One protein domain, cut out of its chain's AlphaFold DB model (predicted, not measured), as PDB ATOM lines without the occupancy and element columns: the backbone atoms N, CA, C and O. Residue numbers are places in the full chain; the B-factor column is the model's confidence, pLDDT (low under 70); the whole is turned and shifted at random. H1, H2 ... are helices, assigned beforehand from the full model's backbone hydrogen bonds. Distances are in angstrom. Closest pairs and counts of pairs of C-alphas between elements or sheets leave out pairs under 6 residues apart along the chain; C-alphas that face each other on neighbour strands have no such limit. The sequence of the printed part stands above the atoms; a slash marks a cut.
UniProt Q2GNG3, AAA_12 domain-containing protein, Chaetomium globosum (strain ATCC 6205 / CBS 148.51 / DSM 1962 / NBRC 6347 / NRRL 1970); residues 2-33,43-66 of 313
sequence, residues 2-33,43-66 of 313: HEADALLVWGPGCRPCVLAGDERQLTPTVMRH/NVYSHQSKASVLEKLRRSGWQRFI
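Overview. This is residues 2 to 33 and 43 to 66 of the 313 residues of the protein "AAA_12 domain-containing protein" of Chaetomium globosum (strain ATCC 6205 / CBS 148.51 / DSM 1962 / NBRC 6347 / NRRL 1970) (UniProt Q2GNG3). There is little regular structure here: long loops make most of the model, with two short helices, H1 and then H2, whose first residues come near each other to make a loose corner. The loop of residues 11 to 33 swings wide of the mean of the C-alphas, and residues 10 to 16 stick out. The printed part has 56 residues, 15 of them in the two named helices, with no named strand; the class is all helix. It is only just compact, close to loose, with a radius of gyration of the C-alphas of 12.1 A and spans of 32 by 28 by 17 A.

Arrangement. Look first at H1, residues 3 to 10, then past the cut at H2, residues 53 to 59. They are close but not clearly touching; their closest C-alphas, those of Glu 3 and Val 53, are 5.6 A apart. Their lines are about perpendicular, at 75 degrees. In H1 and H2 every O i to N i+4 pair is within hydrogen-bond range.

Along the chain. Find C-alpha 3 at (41.634, 67.027, 53.529); from there H1 runs 10.5 A to C-alpha 10. H2 runs 9.8 A from C-alpha 53 to C-alpha 59 at (48.756, 58.843, 44.552).

Size, cuts and confidence. Residues 34 to 42 are not printed; C-alphas 33 and 43 are 7.5 A apart across the cut. Confidence is low, under 70, at residues 28 to 33 and 43 to 49.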
ATOM      1  N   HIS A   2      44.908  70.649  54.116       80.00
ATOM      2  CA  HIS A   2      44.464  69.364  54.668       80.00
ATOM      3  C   HIS A   2      43.200  68.876  53.952       80.00
ATOM      4  O   HIS A   2      42.514  69.646  53.287       80.00
ATOM      5  N   GLU A   3      42.864  67.596  54.103       79.44
ATOM      6  CA  GLU A   3      41.634  67.027  53.529       79.44
ATOM      7  C   GLU A   3      40.366  67.698  54.059       79.44
ATOM      8  O   GLU A   3      39.476  68.022  53.278       79.44
ATOM      9  N   ALA A   4      40.325  67.996  55.359       80.56
ATOM     10  CA  ALA A   4      39.218  68.728  55.967       80.56
ATOM     11  C   ALA A   4      39.011  70.107  55.315       80.56
ATOM     12  O   ALA A   4      37.878  70.480  55.023       80.56
ATOM     13  N   ASP A   5      40.101  70.824  55.016       82.69
ATOM     14  CA  ASP A   5      40.034  72.127  54.347       82.69
ATOM     15  C   ASP A   5      39.418  71.996  52.943       82.69
ATOM     16  O   ASP A   5      38.596  72.817  52.545       82.69
ATOM     17  N   ALA A   6      39.777  70.950  52.191       82.94
ATOM     18  CA  ALA A   6      39.240  70.737  50.849       82.94
ATOM     19  C   ALA A   6      37.764  70.316  50.861       82.94
ATOM     20  O   ALA A   6      36.995  70.777  50.020       82.94
ATOM     21  N   LEU A   7      37.341  69.494  51.829       84.00
ATOM     22  CA  LEU A   7      35.934  69.107  51.987       84.00
ATOM     23  C   LEU A   7      35.033  70.315  52.284       84.00
ATOM     24  O   LEU A   7      33.906  70.366  51.793       84.00
ATOM     25  N   LEU A   8      35.537  71.313  53.017       85.56
ATOM     26  CA  LEU A   8      34.824  72.578  53.226       85.56
ATOM     27  C   LEU A   8      34.628  73.356  51.917       85.56
ATOM     28  O   LEU A   8      33.568  73.944  51.712       85.56
ATOM     29  N   VAL A   9      35.624  73.343  51.024       84.56
ATOM     30  CA  VAL A   9      35.555  74.026  49.721       84.56
ATOM     31  C   VAL A   9      34.608  73.301  48.760       84.56
ATOM     32  O   VAL A   9      33.767  73.943  48.126       84.56
ATOM     33  N   TRP A  10      34.702  71.972  48.671       86.56
ATOM     34  CA  TRP A  10      33.820  71.165  47.823       86.56
ATOM     35  C   TRP A  10      32.360  71.232  48.269       86.56
ATOM     36  O   TRP A  10      31.454  71.289  47.427       86.56
ATOM     37  N   GLY A  11      32.145  71.255  49.587       84.69
ATOM     38  CA  GLY A  11      30.825  71.239  50.195       84.69
ATOM     39  C   GLY A  11      30.011  69.989  49.823       84.69
ATOM     40  O   GLY A  11      30.492  69.086  49.138       84.69
ATOM     41  N   PRO A  12      28.735  69.930  50.235       81.38
ATOM     42  CA  PRO A  12      27.877  68.763  50.006       81.38
ATOM     43  C   PRO A  12      27.522  68.527  48.529       81.38
ATOM     44  O   PRO A  12      27.028  67.461  48.182       81.38
ATOM     45  N   GLY A  13      27.751  69.515  47.659       83.38
ATOM     46  CA  GLY A  13      27.438  69.439  46.231       83.38
ATOM     47  C   GLY A  13      28.619  69.075  45.332       83.38
ATOM     48  O   GLY A  13      28.463  69.176  44.120       83.38
ATOM     49  N   CYS A  14      29.789  68.730  45.892       80.81
ATOM     50  CA  CYS A  14      31.009  68.421  45.132       80.81
ATOM     51  C   CYS A  14      31.289  69.449  44.023       80.81
ATOM     52  O   CYS A  14      31.433  69.098  42.850       80.81
ATOM     53  N   ARG A  15      31.314  70.738  44.383       85.12
ATOM     54  CA  ARG A  15      31.461  71.835  43.412       85.12
ATOM     55  C   ARG A  15      32.710  71.630  42.539       85.12
ATOM     56  O   ARG A  15      33.747  71.243  43.079       85.12
ATOM     57  N   PRO A  16      32.672  71.930  41.228       83.31
ATOM     58  CA  PRO A  16      33.877  71.914  40.405       83.31
ATOM     59  C   PRO A  16      34.955  72.811  41.024       83.31
ATOM     60  O   PRO A  16      34.710  73.989  41.281       83.31
ATOM     61  N   CYS A  17      36.132  72.246  41.293       84.00
ATOM     62  CA  CYS A  17      37.249  72.951  41.915       84.00
ATOM     63  C   CYS A  17      38.522  72.717  41.108       84.00
ATOM     64  O   CYS A  17      38.810  71.589  40.710       84.00
ATOM     65  N   VAL A  18      39.308  73.776  40.927       85.81
ATOM     66  CA  VAL A  18      40.682  73.676  40.432       85.81
ATOM     67  C   VAL A  18      41.608  73.720  41.639       85.81
ATOM     68  O   VAL A  18      41.576  74.669  42.419       85.81
ATOM     69  N   LEU A  19      42.421  72.679  41.801       86.38
ATOM     70  CA  LEU A  19      43.444  72.609  42.837       86.38
ATOM     71  C   LEU A  19      44.803  72.862  42.191       86.38
ATOM     72  O   LEU A  19      45.203  72.141  41.281       86.38
ATOM     73  N   ALA A  20      45.511  73.873  42.685       87.69
ATOM     74  CA  ALA A  20      46.866  74.197  42.272       87.69
ATOM     75  C   ALA A  20      47.789  74.201  43.491       87.69
ATOM     76  O   ALA A  20      47.386  74.564  44.599       87.69
ATOM     77  N   GLY A  21      49.031  73.786  43.283       86.38
ATOM     78  CA  GLY A  21      50.056  73.749  44.309       86.38
ATOM     79  C   GLY A  21      51.184  72.814  43.915       86.38
ATOM     80  O   GLY A  21      51.201  72.271  42.813       86.38
ATOM     81  N   ASP A  22      52.108  72.635  44.845       85.75
ATOM     82  CA  ASP A  22      53.313  71.845  44.655       85.75
ATOM     83  C   ASP A  22      53.454  70.875  45.827       85.75
ATOM     84  O   ASP A  22      53.664  71.285  46.973       85.75
ATOM     85  N   GLU A  23      53.288  69.580  45.562       79.62
ATOM     86  CA  GLU A  23      53.386  68.551  46.593       79.62
ATOM     87  C   GLU A  23      54.816  68.328  47.101       79.62
ATOM     88  O   GLU A  23      54.996  67.671  48.126       79.62
ATOM     89  N   ARG A  24      55.829  68.842  46.392       79.75
ATOM     90  CA  ARG A  24      57.242  68.745  46.777       79.75
ATOM     91  C   ARG A  24      57.674  69.881  47.706       79.75
ATOM     92  O   ARG A  24      58.717  69.766  48.342       79.75
ATOM     93  N   GLN A  25      56.866  70.931  47.854       80.25
ATOM     94  CA  GLN A  25      57.047  71.986  48.859       80.25
ATOM     95  C   GLN A  25      56.433  71.596  50.214       80.25
ATOM     96  O   GLN A  25      56.071  70.443  50.430       80.25
ATOM     97  N   LEU A  26      56.363  72.535  51.168       76.75
ATOM     98  CA  LEU A  26      55.944  72.268  52.548       76.75
ATOM     99  C   LEU A  26      54.609  71.521  52.635       76.75
ATOM    100  O   LEU A  26      53.576  71.953  52.113       76.75
ATOM    101  N   THR A  27      54.631  70.425  53.388       71.25
ATOM    102  CA  THR A  27      53.427  69.672  53.713       71.25
ATOM    103  C   THR A  27      52.523  70.470  54.658       71.25
ATOM    104  O   THR A  27      52.976  71.364  55.386       71.25
ATOM    105  N   PRO A  28      51.210  70.185  54.657       68.75
ATOM    106  CA  PRO A  28      50.286  70.808  55.589       68.75
ATOM    107  C   PRO A  28      50.756  70.641  57.039       68.75
ATOM    108  O   PRO A  28      50.964  69.530  57.522       68.75
ATOM    109  N   THR A  29      50.906  71.750  57.766       67.06
ATOM    110  CA  THR A  29      51.333  71.696  59.170       67.06
ATOM    111  C   THR A  29      50.261  71.002  60.009       67.06
ATOM    112  O   THR A  29      49.147  71.517  60.143       67.06
ATOM    113  N   VAL A  30      50.601  69.858  60.600       60.84
ATOM    114  CA  VAL A  30      49.780  69.177  61.606       60.84
ATOM    115  C   VAL A  30      50.321  69.552  62.979       60.84
ATOM    116  O   VAL A  30      51.423  69.151  63.354       60.84
ATOM    117  N   MET A  31      49.560  70.330  63.745       50.31
ATOM    118  CA  MET A  31      49.927  70.602  65.134       50.31
ATOM    119  C   MET A  31      49.756  69.315  65.956       50.31
ATOM    120  O   MET A  31      48.675  68.730  65.968       50.31
ATOM    121  N   ARG A  32      50.825  68.925  66.668       47.22
ATOM    122  CA  ARG A  32      50.971  67.744  67.548       47.22
ATOM    123  C   ARG A  32      51.095  66.394  66.837       47.22
ATOM    124  O   ARG A  32      50.121  65.696  66.567       47.22
ATOM    125  N   HIS A  33      52.351  65.998  66.661       44.94
ATOM    126  CA  HIS A  33      52.758  64.622  66.430       44.94
ATOM    127  C   HIS A  33      52.938  63.900  67.759       44.94
ATOM    128  O   HIS A  33      53.721  64.385  68.561       44.94
ATOM    129  N   ASN A  43      46.088  63.613  68.577       63.06
ATOM    130  CA  ASN A  43      45.374  63.607  67.303       63.06
ATOM    131  C   ASN A  43      45.593  62.258  66.590       63.06
ATOM    132  O   ASN A  43      46.630  62.043  65.953       63.06
ATOM    133  N   VAL A  44      44.611  61.359  66.687       65.00
ATOM    134  CA  VAL A  44      44.622  60.030  66.044       65.00
ATOM    135  C   VAL A  44      44.664  60.100  64.511       65.00
ATOM    136  O   VAL A  44      45.169  59.188  63.866       65.00
ATOM    137  N   TYR A  45      44.234  61.219  63.921       66.25
ATOM    138  CA  TYR A  45      44.263  61.468  62.476       66.25
ATOM    139  C   TYR A  45      45.543  62.174  62.007       66.25
ATOM    140  O   TYR A  45      45.660  62.546  60.835       66.25
ATOM    141  N   SER A  46      46.529  62.358  62.892       65.12
ATOM    142  CA  SER A  46      47.789  63.040  62.567       65.12
ATOM    143  C   SER A  46      48.519  62.405  61.380       65.12
ATOM    144  O   SER A  46      49.054  63.125  60.542       65.12
ATOM    145  N   HIS A  47      48.472  61.076  61.242       65.56
ATOM    146  CA  HIS A  47      49.050  60.367  60.096       65.56
ATOM    147  C   HIS A  47      48.319  60.657  58.777       65.56
ATOM    148  O   HIS A  47      48.968  60.870  57.756       65.56
ATOM    149  N   GLN A  48      46.984  60.716  58.794       64.44
ATOM    150  CA  GLN A  48      46.168  60.998  57.604       64.44
ATOM    151  C   GLN A  48      46.247  62.468  57.168       64.44
ATOM    152  O   GLN A  48      46.014  62.776  55.998       64.44
ATOM    153  N   SER A  49      46.606  63.353  58.101       65.75
ATOM    154  CA  SER A  49      46.743  64.798  57.887       65.75
ATOM    155  C   SER A  49      48.133  65.204  57.370       65.75
ATOM    156  O   SER A  49      48.365  66.374  57.094       65.75
ATOM    157  N   LYS A  50      49.076  64.257  57.224       70.62
ATOM    158  CA  LYS A  50      50.411  64.535  56.657       70.62
ATOM    159  C   LYS A  50      50.386  64.775  55.154       70.62
ATOM    160  O   LYS A  50      51.128  65.612  54.654       70.62
ATOM    161  N   ALA A  51      49.571  63.997  54.447       77.25
ATOM    162  CA  ALA A  51      49.486  64.071  53.001       77.25
ATOM    163  C   ALA A  51      48.513  65.179  52.607       77.25
ATOM    164  O   ALA A  51      47.358  65.195  53.047       77.25
ATOM    165  N   SER A  52      48.974  66.092  51.755       84.38
ATOM    166  CA  SER A  52      48.091  67.098  51.169       84.38
ATOM    167  C   SER A  52      47.057  66.442  50.252       84.38
ATOM    168  O   SER A  52      47.261  65.343  49.736       84.38
ATOM    169  N   VAL A  53      45.948  67.135  50.003       85.88
ATOM    170  CA  VAL A  53      44.926  66.659  49.055       85.88
ATOM    171  C   VAL A  53      45.507  66.460  47.655       85.88
ATOM    172  O   VAL A  53      45.220  65.451  47.019       85.88
ATOM    173  N   LEU A  54      46.397  67.357  47.216       86.44
ATOM    174  CA  LEU A  54      47.134  67.215  45.957       86.44
ATOM    175  C   LEU A  54      47.958  65.925  45.923       86.44
ATOM    176  O   LEU A  54      47.912  65.176  44.949       86.44
ATOM    177  N   GLU A  55      48.667  65.623  47.011       86.06
ATOM    178  CA  GLU A  55      49.454  64.399  47.112       86.06
ATOM    179  C   GLU A  55      48.568  63.144  47.074       86.06
ATOM    180  O   GLU A  55      48.909  62.171  46.396       86.06
ATOM    181  N   LYS A  56      47.420  63.164  47.766       86.62
ATOM    182  CA  LYS A  56      46.451  62.055  47.757       86.62
ATOM    183  C   LYS A  56      45.887  61.823  46.354       86.62
ATOM    184  O   LYS A  56      45.925  60.690  45.878       86.62
ATOM    185  N   LEU A  57      45.464  62.885  45.664       87.19
ATOM    186  CA  LEU A  57      44.952  62.812  44.291       87.19
ATOM    187  C   LEU A  57      46.002  62.241  43.328       87.19
ATOM    188  O   LEU A  57      45.714  61.298  42.587       87.19
ATOM    189  N   ARG A  58      47.252  62.716  43.421       86.88
ATOM    190  CA  ARG A  58      48.380  62.182  42.642       86.88
ATOM    191  C   ARG A  58      48.593  60.688  42.901       86.88
ATOM    192  O   ARG A  58      48.760  59.920  41.958       86.88
ATOM    193  N   ARG A  59      48.592  60.261  44.170       86.88
ATOM    194  CA  ARG A  59      48.756  58.843  44.552       86.88
ATOM    195  C   ARG A  59      47.608  57.967  44.044       86.88
ATOM    196  O   ARG A  59      47.850  56.808  43.734       86.88
ATOM    197  N   SER A  60      46.398  58.513  43.926       89.56
ATOM    198  CA  SER A  60      45.238  57.810  43.357       89.56
ATOM    199  C   SER A  60      45.203  57.762  41.822       89.56
ATOM    200  O   SER A  60      44.265  57.205  41.264       89.56
ATOM    201  N   GLY A  61      46.207  58.316  41.132       88.31
ATOM    202  CA  GLY A  61      46.327  58.228  39.673       88.31
ATOM    203  C   GLY A  61      45.546  59.286  38.892       88.31
ATOM    204  O   GLY A  61      45.404  59.156  37.678       88.31
ATOM    205  N   TRP A  62      45.057  60.341  39.552       88.44
ATOM    206  CA  TRP A  62      44.433  61.461  38.848       88.44
ATOM    207  C   TRP A  62      45.444  62.161  37.941       88.44
ATOM    208  O   TRP A  62      46.588  62.410  38.336       88.44
ATOM    209  N   GLN A  63      45.007  62.496  36.725       85.50
ATOM    210  CA  GLN A  63      45.828  63.256  35.789       85.50
ATOM    211  C   GLN A  63      46.106  64.654  36.338       85.50
ATOM    212  O   GLN A  63      45.253  65.285  36.964       85.50
ATOM    213  N   ARG A  64      47.324  65.130  36.086       87.50
ATOM    214  CA  ARG A  64      47.806  66.431  36.535       87.50
ATOM    215  C   ARG A  64      48.434  67.180  35.375       87.50
ATOM    216  O   ARG A  64      49.124  66.585  34.551       87.50
ATOM    217  N   PHE A  65      48.232  68.488  35.367       89.38
ATOM    218  CA  PHE A  65      48.948  69.396  34.486       89.38
ATOM    219  C   PHE A  65      50.178  69.901  35.235       89.38
ATOM    220  O   PHE A  65      50.055  70.423  36.342       89.38
ATOM    221  N   ILE A  66      51.361  69.697  34.658       89.38
ATOM    222  CA  ILE A  66      52.632  70.140  35.236       89.38
ATOM    223  C   ILE A  66      53.103  71.346  34.435       89.38
ATOM    224  O   ILE A  66      53.211  71.269  33.213       89.38
TER     225      ILE A  66